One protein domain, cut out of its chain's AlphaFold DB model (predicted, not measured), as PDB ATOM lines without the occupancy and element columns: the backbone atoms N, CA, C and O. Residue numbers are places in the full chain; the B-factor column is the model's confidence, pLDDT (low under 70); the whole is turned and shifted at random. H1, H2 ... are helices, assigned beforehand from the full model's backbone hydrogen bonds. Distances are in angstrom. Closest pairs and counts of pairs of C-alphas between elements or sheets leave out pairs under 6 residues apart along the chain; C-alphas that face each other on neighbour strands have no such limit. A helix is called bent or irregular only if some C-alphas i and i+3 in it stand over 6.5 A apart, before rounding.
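What this domain is: This is residues 96 to 145 and 160 to 176 of the 296 residues of an uncharacterized protein of Basidiobolus meristosporus CBS 931.73 (UniProt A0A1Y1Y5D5). Three short helices, H1, H2 and H3, stand with their centres in a triangle and few contacts between them, and a long loop, residues 110 to 129, swings out to one end between H1 and H2. The helices are not side by side: H2 is steeply tilted to H1 and about perpendicular to H3, and the last residues, 173 to 176, run from H3 back toward H1. The printed part has 67 residues with three named helices, in the order H1, H2, H3, and no named strand; its class is all helix, with 35 residues in the helices. It is compact, with a radius of gyration of the C-alphas of 11.9 A, and spans 33 by 26 by 22 A, the loop reaching far out along the longest span.

Where its parts are: Find C-alpha 98 at (-17.045, 33.085, -0.786); from there H1 runs through residues 98 to 109, 15.8 A from first to last C-alpha. H1 is irregular, but only just: C-alphas 104 and 107 are 6.9 A apart, and its line is a rough one. Go on past the loop to C-alpha 130 at (-26.848, 47.521, 14.506), where H2 begins; it covers residues 130 to 139 and measures 14.4 A. After the cut, H3 takes residues 160 to 172, measures 18.3 A and ends with C-alpha 172 at (-19.027, 32.433, 10.789).

How they stand to each other: Look first at Phe 108 and Leu 132, whose C-alphas, 5.8 A apart, are the closest of H1 and H2. These helices only just touch, with 3 pairs of C-alphas within 8 A, and H1 does so with residues 108 to 109 alone. Their lines stand at a steep tilt of 50 degrees, opposite ways. In the loop between them, residues 122 to 123 pair with residues 126 to 127, antiparallel. Next look at Leu 136 and Asn 169: their C-alphas, 7.1 A apart, are the closest of H2 and H3. This pair too only just touches, with 3 pairs within 8 A, and H3 does so with residues 169 to 172 alone. The lines of H2 and H3 are about perpendicular, at 79 degrees. H1 and H3 are near each other, with 6 pairs of C-alphas within 10 A and no pair within 8 A. In H2 and H3 every O i to N i+4 pair is within hydrogen-bond range; in H1, 6 of 8 are.

The domain as a whole: The C-alphas of Arg 97 and Glu 116 are the two farthest apart, at 33.5 A. The link from H1 to H2 is long, 20 residues. The link across the cut, from H2 to H3, lacks residues 146 to 159, which are not printed, and C-alphas 145 and 160 are 11.6 A apart. The mean pLDDT of the printed part is 85.6; look for low confidence, under 70, at residues 113 to 126.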
ATOM      1  N   ARG A  96     -23.892  31.901   0.376       95.69
ATOM      2  CA  ARG A  96     -23.623  31.503   1.769       95.69
ATOM      3  C   ARG A  96     -22.135  31.451   2.071       95.69
ATOM      4  O   ARG A  96     -21.739  31.503   3.230       95.69
ATOM      5  N   ARG A  97     -21.299  31.338   1.034       95.69
ATOM      6  CA  ARG A  97     -19.835  31.273   1.117       95.69
ATOM      7  C   ARG A  97     -19.165  32.096   0.013       95.69
ATOM      8  O   ARG A  97     -19.741  32.353  -1.040       95.69
ATOM      9  N   GLY A  98     -17.897  32.448   0.225       94.81
ATOM     10  CA  GLY A  98     -17.045  33.085  -0.786       94.81
ATOM     11  C   GLY A  98     -17.311  34.580  -0.997       94.81
ATOM     12  O   GLY A  98     -17.734  35.268  -0.075       94.81
ATOM     13  N   LYS A  99     -17.027  35.078  -2.212       95.06
ATOM     14  CA  LYS A  99     -17.093  36.512  -2.551       95.06
ATOM     15  C   LYS A  99     -18.510  37.082  -2.409       95.06
ATOM     16  O   LYS A  99     -18.688  38.029  -1.664       95.06
ATOM     17  N   ARG A 100     -19.517  36.443  -3.022       95.56
ATOM     18  CA  ARG A 100     -20.911  36.932  -2.987       95.56
ATOM     19  C   ARG A 100     -21.465  37.061  -1.562       95.56
ATOM     20  O   ARG A 100     -22.211  37.982  -1.276       95.56
ATOM     21  N   ARG A 101     -21.055  36.175  -0.648       96.31
ATOM     22  CA  ARG A 101     -21.373  36.295   0.784       96.31
ATOM     23  C   ARG A 101     -20.830  37.596   1.378       96.31
ATOM     24  O   ARG A 101     -21.529  38.257   2.133       96.31
ATOM     25  N   HIS A 102     -19.579  37.932   1.071       95.44
ATOM     26  CA  HIS A 102     -18.978  39.182   1.524       95.44
ATOM     27  C   HIS A 102     -19.667  40.387   0.881       95.44
ATOM     28  O   HIS A 102     -19.956  41.341   1.588       95.44
ATOM     29  N   ASP A 103     -20.010  40.302  -0.407       95.62
ATOM     30  CA  ASP A 103     -20.752  41.353  -1.110       95.62
ATOM     31  C   ASP A 103     -22.114  41.625  -0.435       95.62
ATOM     32  O   ASP A 103     -22.471  42.782  -0.243       95.62
ATOM     33  N   LEU A 104     -22.825  40.582   0.023       95.69
ATOM     34  CA  LEU A 104     -24.070  40.715   0.801       95.69
ATOM     35  C   LEU A 104     -23.861  41.252   2.225       95.69
ATOM     36  O   LEU A 104     -24.763  41.869   2.780       95.69
ATOM     37  N   LEU A 105     -22.704  40.997   2.841       95.44
ATOM     38  CA  LEU A 105     -22.381  41.523   4.172       95.44
ATOM     39  C   LEU A 105     -21.852  42.958   4.127       95.44
ATOM     40  O   LEU A 105     -21.967  43.669   5.121       95.44
ATOM     41  N   LYS A 106     -21.280  43.384   2.997       93.81
ATOM     42  CA  LYS A 106     -20.617  44.680   2.824       93.81
ATOM     43  C   LYS A 106     -21.467  45.876   3.282       93.81
ATOM     44  O   LYS A 106     -20.904  46.695   4.005       93.81
ATOM     45  N   PRO A 107     -22.781  45.963   2.980       92.69
ATOM     46  CA  PRO A 107     -23.619  47.067   3.456       92.69
ATOM     47  C   PRO A 107     -23.672  47.187   4.983       92.69
ATOM     48  O   PRO A 107     -23.853  48.278   5.502       92.69
ATOM     49  N   PHE A 108     -23.483  46.080   5.705       91.31
ATOM     50  CA  PHE A 108     -23.510  46.061   7.167       91.31
ATOM     51  C   PHE A 108     -22.116  46.181   7.805       91.31
ATOM     52  O   PHE A 108     -22.013  46.295   9.024       91.31
ATOM     53  N   LEU A 109     -21.041  46.099   7.011       90.12
ATOM     54  CA  LEU A 109     -19.663  46.253   7.492       90.12
ATOM     55  C   LEU A 109     -19.227  47.717   7.529       90.12
ATOM     56  O   LEU A 109     -18.370  48.071   8.334       90.12
ATOM     57  N   THR A 110     -19.785  48.552   6.655       86.12
ATOM     58  CA  THR A 110     -19.515  49.987   6.649       86.12
ATOM     59  C   THR A 110     -20.399  50.654   7.705       86.12
ATOM     60  O   THR A 110     -21.623  50.589   7.576       86.12
ATOM     61  N   PRO A 111     -19.826  51.259   8.762       73.81
ATOM     62  CA  PRO A 111     -20.616  52.074   9.672       73.81
ATOM     63  C   PRO A 111     -21.209  53.251   8.879       73.81
ATOM     64  O   PRO A 111     -20.535  53.769   7.981       73.81
ATOM     65  N   PRO A 112     -22.461  53.656   9.144       70.56
ATOM     66  CA  PRO A 112     -23.048  54.822   8.489       70.56
ATOM     67  C   PRO A 112     -22.143  56.048   8.705       70.56
ATOM     68  O   PRO A 112     -21.639  56.269   9.803       70.56
ATOM     69  N   ALA A 113     -21.887  56.805   7.631       67.12
ATOM     70  CA  ALA A 113     -20.899  57.894   7.602       67.12
ATOM     71  C   ALA A 113     -21.182  59.005   8.627       67.12
ATOM     72  O   ALA A 113     -20.260  59.662   9.099       67.12
ATOM     73  N   HIS A 114     -22.450  59.167   8.995       56.09
ATOM     74  CA  HIS A 114     -22.895  60.040  10.059       56.09
ATOM     75  C   HIS A 114     -23.838  59.238  10.942       56.09
ATOM     76  O   HIS A 114     -24.997  59.012  10.604       56.09
ATOM     77  N   ASP A 115     -23.335  58.785  12.082       52.69
ATOM     78  CA  ASP A 115     -24.235  58.555  13.195       52.69
ATOM     79  C   ASP A 115     -24.659  59.929  13.712       52.69
ATOM     80  O   ASP A 115     -24.012  60.486  14.594       52.69
ATOM     81  N   GLU A 116     -25.796  60.443  13.247       51.62
ATOM     82  CA  GLU A 116     -26.548  61.451  14.014       51.62
ATOM     83  C   GLU A 116     -26.946  60.908  15.408       51.62
ATOM     84  O   GLU A 116     -27.426  61.630  16.275       51.62
ATOM     85  N   PHE A 117     -26.729  59.608  15.641       51.88
ATOM     86  CA  PHE A 117     -27.334  58.823  16.702       51.88
ATOM     87  C   PHE A 117     -26.401  58.446  17.855       51.88
ATOM     88  O   PHE A 117     -26.903  57.912  18.837       51.88
ATOM     89  N   GLY A 118     -25.078  58.656  17.766       56.12
ATOM     90  CA  GLY A 118     -24.113  58.449  18.870       56.12
ATOM     91  C   GLY A 118     -24.101  57.071  19.572       56.12
ATOM     92  O   GLY A 118     -23.366  56.879  20.537       56.12
ATOM     93  N   GLN A 119     -24.900  56.104  19.113       58.19
ATOM     94  CA  GLN A 119     -25.250  54.864  19.821       58.19
ATOM     95  C   GLN A 119     -24.857  53.605  19.042       58.19
ATOM     96  O   GLN A 119     -25.372  52.519  19.317       58.19
ATOM     97  N   ASN A 120     -23.950  53.710  18.068       60.06
ATOM     98  CA  ASN A 120     -23.502  52.517  17.365       60.06
ATOM     99  C   ASN A 120     -22.830  51.545  18.345       60.06
ATOM    100  O   ASN A 120     -21.884  51.935  19.042       60.06
ATOM    101  N   PRO A 121     -23.286  50.277  18.410       60.69
ATOM    102  CA  PRO A 121     -22.676  49.301  19.293       60.69
ATOM    103  C   PRO A 121     -21.213  49.131  18.889       60.69
ATOM    104  O   PRO A 121     -20.887  48.841  17.735       60.69
ATOM    105  N   LYS A 122     -20.315  49.339  19.852       67.56
ATOM    106  CA  LYS A 122     -18.879  49.180  19.636       67.56
ATOM    107  C   LYS A 122     -18.509  47.724  19.871       67.56
ATOM    108  O   LYS A 122     -18.546  47.254  21.003       67.56
ATOM    109  N   ILE A 123     -18.091  47.016  18.823       65.81
ATOM    110  CA  ILE A 123     -17.458  45.700  18.970       65.81
ATOM    111  C   ILE A 123     -15.955  45.915  18.882       65.81
ATOM    112  O   ILE A 123     -15.444  46.370  17.861       65.81
ATOM    113  N   MET A 124     -15.237  45.597  19.962       64.62
ATOM    114  CA  MET A 124     -13.777  45.758  20.030       64.62
ATOM    115  C   MET A 124     -13.293  47.193  19.725       64.62
ATOM    116  O   MET A 124     -12.184  47.374  19.233       64.62
ATOM    117  N   GLY A 125     -14.114  48.208  20.021       69.69
ATOM    118  CA  GLY A 125     -13.783  49.624  19.819       69.69
ATOM    119  C   GLY A 125     -14.132  50.195  18.440       69.69
ATOM    120  O   GLY A 125     -13.956  51.393  18.241       69.69
ATOM    121  N   HIS A 126     -14.669  49.390  17.517       69.56
ATOM    122  CA  HIS A 126     -15.134  49.863  16.212       69.56
ATOM    123  C   HIS A 126     -16.665  49.967  16.182       69.56
ATOM    124  O   HIS A 126     -17.326  49.052  16.681       69.56
ATOM    125  N   PRO A 127     -17.238  51.047  15.617       77.62
ATOM    126  CA  PRO A 127     -18.679  51.139  15.413       77.62
ATOM    127  C   PRO A 127     -19.118  50.041  14.441       77.62
ATOM    128  O   PRO A 127     -18.516  49.856  13.381       77.62
ATOM    129  N   VAL A 128     -20.145  49.289  14.823       84.31
ATOM    130  CA  VAL A 128     -20.708  48.213  14.005       84.31
ATOM    131  C   VAL A 128     -22.162  48.523  13.705       84.31
ATOM    132  O   VAL A 128     -22.907  48.937  14.589       84.31
ATOM    133  N   HIS A 129     -22.580  48.269  12.467       89.94
ATOM    134  CA  HIS A 129     -23.971  48.427  12.066       89.94
ATOM    135  C   HIS A 129     -24.898  47.612  12.996       89.94
ATOM    136  O   HIS A 129     -24.633  46.424  13.231       89.94
ATOM    137  N   PRO A 130     -26.016  48.173  13.490       89.94
ATOM    138  CA  PRO A 130     -26.848  47.521  14.506       89.94
ATOM    139  C   PRO A 130     -27.416  46.170  14.038       89.94
ATOM    140  O   PRO A 130     -27.444  45.204  14.802       89.94
ATOM    141  N   VAL A 131     -27.762  46.045  12.748       92.69
ATOM    142  CA  VAL A 131     -28.161  44.754  12.145       92.69
ATOM    143  C   VAL A 131     -27.042  43.714  12.223       92.69
ATOM    144  O   VAL A 131     -27.301  42.564  12.571       92.69
ATOM    145  N   LEU A 132     -25.790  44.090  11.938       94.06
ATOM    146  CA  LEU A 132     -24.660  43.160  12.006       94.06
ATOM    147  C   LEU A 132     -24.378  42.734  13.446       94.06
ATOM    148  O   LEU A 132     -24.107  41.559  13.686       94.06
ATOM    149  N   HIS A 133     -24.487  43.658  14.400       93.06
ATOM    150  CA  HIS A 133     -24.370  43.340  15.821       93.06
ATOM    151  C   HIS A 133     -25.427  42.310  16.253       93.06
ATOM    152  O   HIS A 133     -25.090  41.298  16.872       93.06
ATOM    153  N   GLN A 134     -26.687  42.495  15.848       95.00
ATOM    154  CA  GLN A 134     -27.756  41.541  16.152       95.00
ATOM    155  C   GLN A 134     -27.547  40.185  15.453       95.00
ATOM    156  O   GLN A 134     -27.753  39.132  16.062       95.00
ATOM    157  N   LEU A 135     -27.067  40.184  14.204       95.69
ATOM    158  CA  LEU A 135     -26.695  38.956  13.493       95.69
ATOM    159  C   LEU A 135     -25.577  38.202  14.222       95.69
ATOM    160  O   LEU A 135     -25.703  36.996  14.439       95.69
ATOM    161  N   LEU A 136     -24.519  38.901  14.639       95.56
ATOM    162  CA  LEU A 136     -23.409  38.331  15.403       95.56
ATOM    163  C   LEU A 136     -23.904  37.706  16.709       95.56
ATOM    164  O   LEU A 136     -23.591  36.547  16.973       95.56
ATOM    165  N   LYS A 137     -24.734  38.428  17.469       94.81
ATOM    166  CA  LYS A 137     -25.323  37.942  18.724       94.81
ATOM    167  C   LYS A 137     -26.168  36.679  18.527       94.81
ATOM    168  O   LYS A 137     -26.140  35.790  19.367       94.81
ATOM    169  N   SER A 138     -26.903  36.585  17.417       95.31
ATOM    170  CA  SER A 138     -27.770  35.430  17.135       95.31
ATOM    171  C   SER A 138     -27.027  34.179  16.639       95.31
ATOM    172  O   SER A 138     -27.498  33.064  16.857       95.31
ATOM    173  N   GLN A 139     -25.889  34.339  15.948       95.19
ATOM    174  CA  GLN A 139     -25.222  33.239  15.231       95.19
ATOM    175  C   GLN A 139     -23.904  32.782  15.861       95.19
ATOM    176  O   GLN A 139     -23.460  31.659  15.610       95.19
ATOM    177  N   VAL A 140     -23.249  33.636  16.645       95.94
ATOM    178  CA  VAL A 140     -21.945  33.351  17.244       95.94
ATOM    179  C   VAL A 140     -22.119  33.017  18.721       95.94
ATOM    180  O   VAL A 140     -22.860  33.681  19.432       95.94
ATOM    181  N   LYS A 141     -21.399  31.993  19.196       93.69
ATOM    182  CA  LYS A 141     -21.461  31.542  20.597       93.69
ATOM    183  C   LYS A 141     -20.943  32.584  21.596       93.69
ATOM    184  O   LYS A 141     -21.493  32.697  22.679       93.69
ATOM    185  N   SER A 142     -19.873  33.299  21.241       92.94
ATOM    186  CA  SER A 142     -19.240  34.317  22.087       92.94
ATOM    187  C   SER A 142     -18.881  35.543  21.261       92.94
ATOM    188  O   SER A 142     -18.016  35.481  20.379       92.94
ATOM    189  N   LEU A 143     -19.549  36.661  21.542       90.81
ATOM    190  CA  LEU A 143     -19.262  37.936  20.889       90.81
ATOM    191  C   LEU A 143     -17.949  38.529  21.405       90.81
ATOM    192  O   LEU A 143     -17.104  38.976  20.628       90.81
ATOM    193  N   GLU A 144     -17.766  38.459  22.716       89.12
ATOM    194  CA  GLU A 144     -16.600  38.976  23.411       89.12
ATOM    195  C   GLU A 144     -15.528  37.894  23.522       89.12
ATOM    196  O   GLU A 144     -15.806  36.688  23.493       89.12
ATOM    197  N   LEU A 145     -14.274  38.334  23.561       87.31
ATOM    198  CA  LEU A 145     -13.150  37.467  23.866       87.31
ATOM    199  C   LEU A 145     -13.022  37.451  25.390       87.31
ATOM    200  O   LEU A 145     -12.904  38.527  25.974       87.31
ATOM    201  N   ASN A 160      -4.414  42.279  18.251       90.12
ATOM    202  CA  ASN A 160      -4.370  41.215  17.245       90.12
ATOM    203  C   ASN A 160      -5.289  40.037  17.602       90.12
ATOM    204  O   ASN A 160      -5.932  39.465  16.722       90.12
ATOM    205  N   MET A 161      -5.378  39.671  18.883       91.25
ATOM    206  CA  MET A 161      -6.302  38.635  19.352       91.25
ATOM    207  C   MET A 161      -7.760  39.058  19.161       91.25
ATOM    208  O   MET A 161      -8.542  38.289  18.599       91.25
ATOM    209  N   LYS A 162      -8.109  40.291  19.554       89.38
ATOM    210  CA  LYS A 162      -9.443  40.873  19.344       89.38
ATOM    211  C   LYS A 162      -9.805  40.925  17.859       89.38
ATOM    212  O   LYS A 162     -10.898  40.500  17.492       89.38
ATOM    213  N   GLN A 163      -8.878  41.354  17.002       89.69
ATOM    214  CA  GLN A 163      -9.080  41.407  15.555       89.69
ATOM    215  C   GLN A 163      -9.298  40.013  14.956       89.69
ATOM    216  O   GLN A 163     -10.294  39.796  14.274       89.69
ATOM    217  N   ARG A 164      -8.430  39.037  15.254       92.31
ATOM    218  CA  ARG A 164      -8.587  37.655  14.760       92.31
ATOM    219  C   ARG A 164      -9.894  37.022  15.230       92.31
ATOM    220  O   ARG A 164     -10.514  36.263  14.485       92.31
ATOM    221  N   HIS A 165     -10.313  37.308  16.462       93.75
ATOM    222  CA  HIS A 165     -11.599  36.856  16.995       93.75
ATOM    223  C   HIS A 165     -12.769  37.481  16.242       93.75
ATOM    224  O   HIS A 165     -13.665  36.767  15.799       93.75
ATOM    225  N   HIS A 166     -12.717  38.793  16.013       90.94
ATOM    226  CA  HIS A 166     -13.717  39.499  15.226       90.94
ATOM    227  C   HIS A 166     -13.797  38.965  13.787       90.94
ATOM    228  O   HIS A 166     -14.881  38.621  13.328       90.94
ATOM    229  N   GLU A 167     -12.666  38.795  13.101       92.00
ATOM    230  CA  GLU A 167     -12.602  38.220  11.751       92.00
ATOM    231  C   GLU A 167     -13.154  36.789  11.707       92.00
ATOM    232  O   GLU A 167     -13.887  36.432  10.783       92.00
ATOM    233  N   ARG A 168     -12.861  35.967  12.723       95.31
ATOM    234  CA  ARG A 168     -13.424  34.615  12.856       95.31
ATOM    235  C   ARG A 168     -14.942  34.658  13.016       95.31
ATOM    236  O   ARG A 168     -15.640  33.897  12.345       95.31
ATOM    237  N   ASN A 169     -15.452  35.549  13.862       94.69
ATOM    238  CA  ASN A 169     -16.885  35.736  14.068       94.69
ATOM    239  C   ASN A 169     -17.558  36.212  12.775       94.69
ATOM    240  O   ASN A 169     -18.524  35.602  12.318       94.69
ATOM    241  N   LEU A 170     -16.976  37.211  12.105       93.44
ATOM    242  CA  LEU A 170     -17.422  37.670  10.794       93.44
ATOM    243  C   LEU A 170     -17.355  36.576   9.731       93.44
ATOM    244  O   LEU A 170     -18.168  36.602   8.818       93.44
ATOM    245  N   ALA A 171     -16.429  35.616   9.807       93.69
ATOM    246  CA  ALA A 171     -16.348  34.470   8.899       93.69
ATOM    247  C   ALA A 171     -17.401  33.381   9.184       93.69
ATOM    248  O   ALA A 171     -17.718  32.601   8.284       93.69
ATOM    249  N   ALA A 172     -17.964  33.352  10.394       95.06
ATOM    250  CA  ALA A 172     -19.027  32.433  10.789       95.06
ATOM    251  C   ALA A 172     -20.437  32.972  10.488       95.06
ATOM    252  O   ALA A 172     -21.333  32.183  10.197       95.06
ATOM    253  N   VAL A 173     -20.632  34.296  10.509       95.88
ATOM    254  CA  VAL A 173     -21.949  34.924  10.300       95.88
ATOM    255  C   VAL A 173     -22.441  34.771   8.866       95.88
ATOM    256  O   VAL A 173     -21.775  35.135   7.901       95.88
ATOM    257  N   TYR A 174     -23.655  34.291   8.694       95.69
ATOM    258  CA  TYR A 174     -24.321  34.299   7.411       95.69
ATOM    259  C   TYR A 174     -25.101  35.598   7.183       95.69
ATOM    260  O   TYR A 174     -25.789  36.053   8.100       95.69
ATOM    261  N   PRO A 175     -25.045  36.174   5.967       95.62
ATOM    262  CA  PRO A 175     -25.887  37.307   5.617       95.62
ATOM    263  C   PRO A 175     -27.362  36.892   5.507       95.62
ATOM    264  O   PRO A 175     -27.644  35.734   5.156       95.62
ATOM    265  N   PRO A 176     -28.299  37.828   5.747       95.88
ATOM    266  CA  PRO A 176     -29.677  37.666   5.303       95.88
ATOM    267  C   PRO A 176     -29.713  37.560   3.774       95.88
ATOM    268  O   PRO A 176     -28.965  38.246   3.074       95.88
TER     269      PRO A 176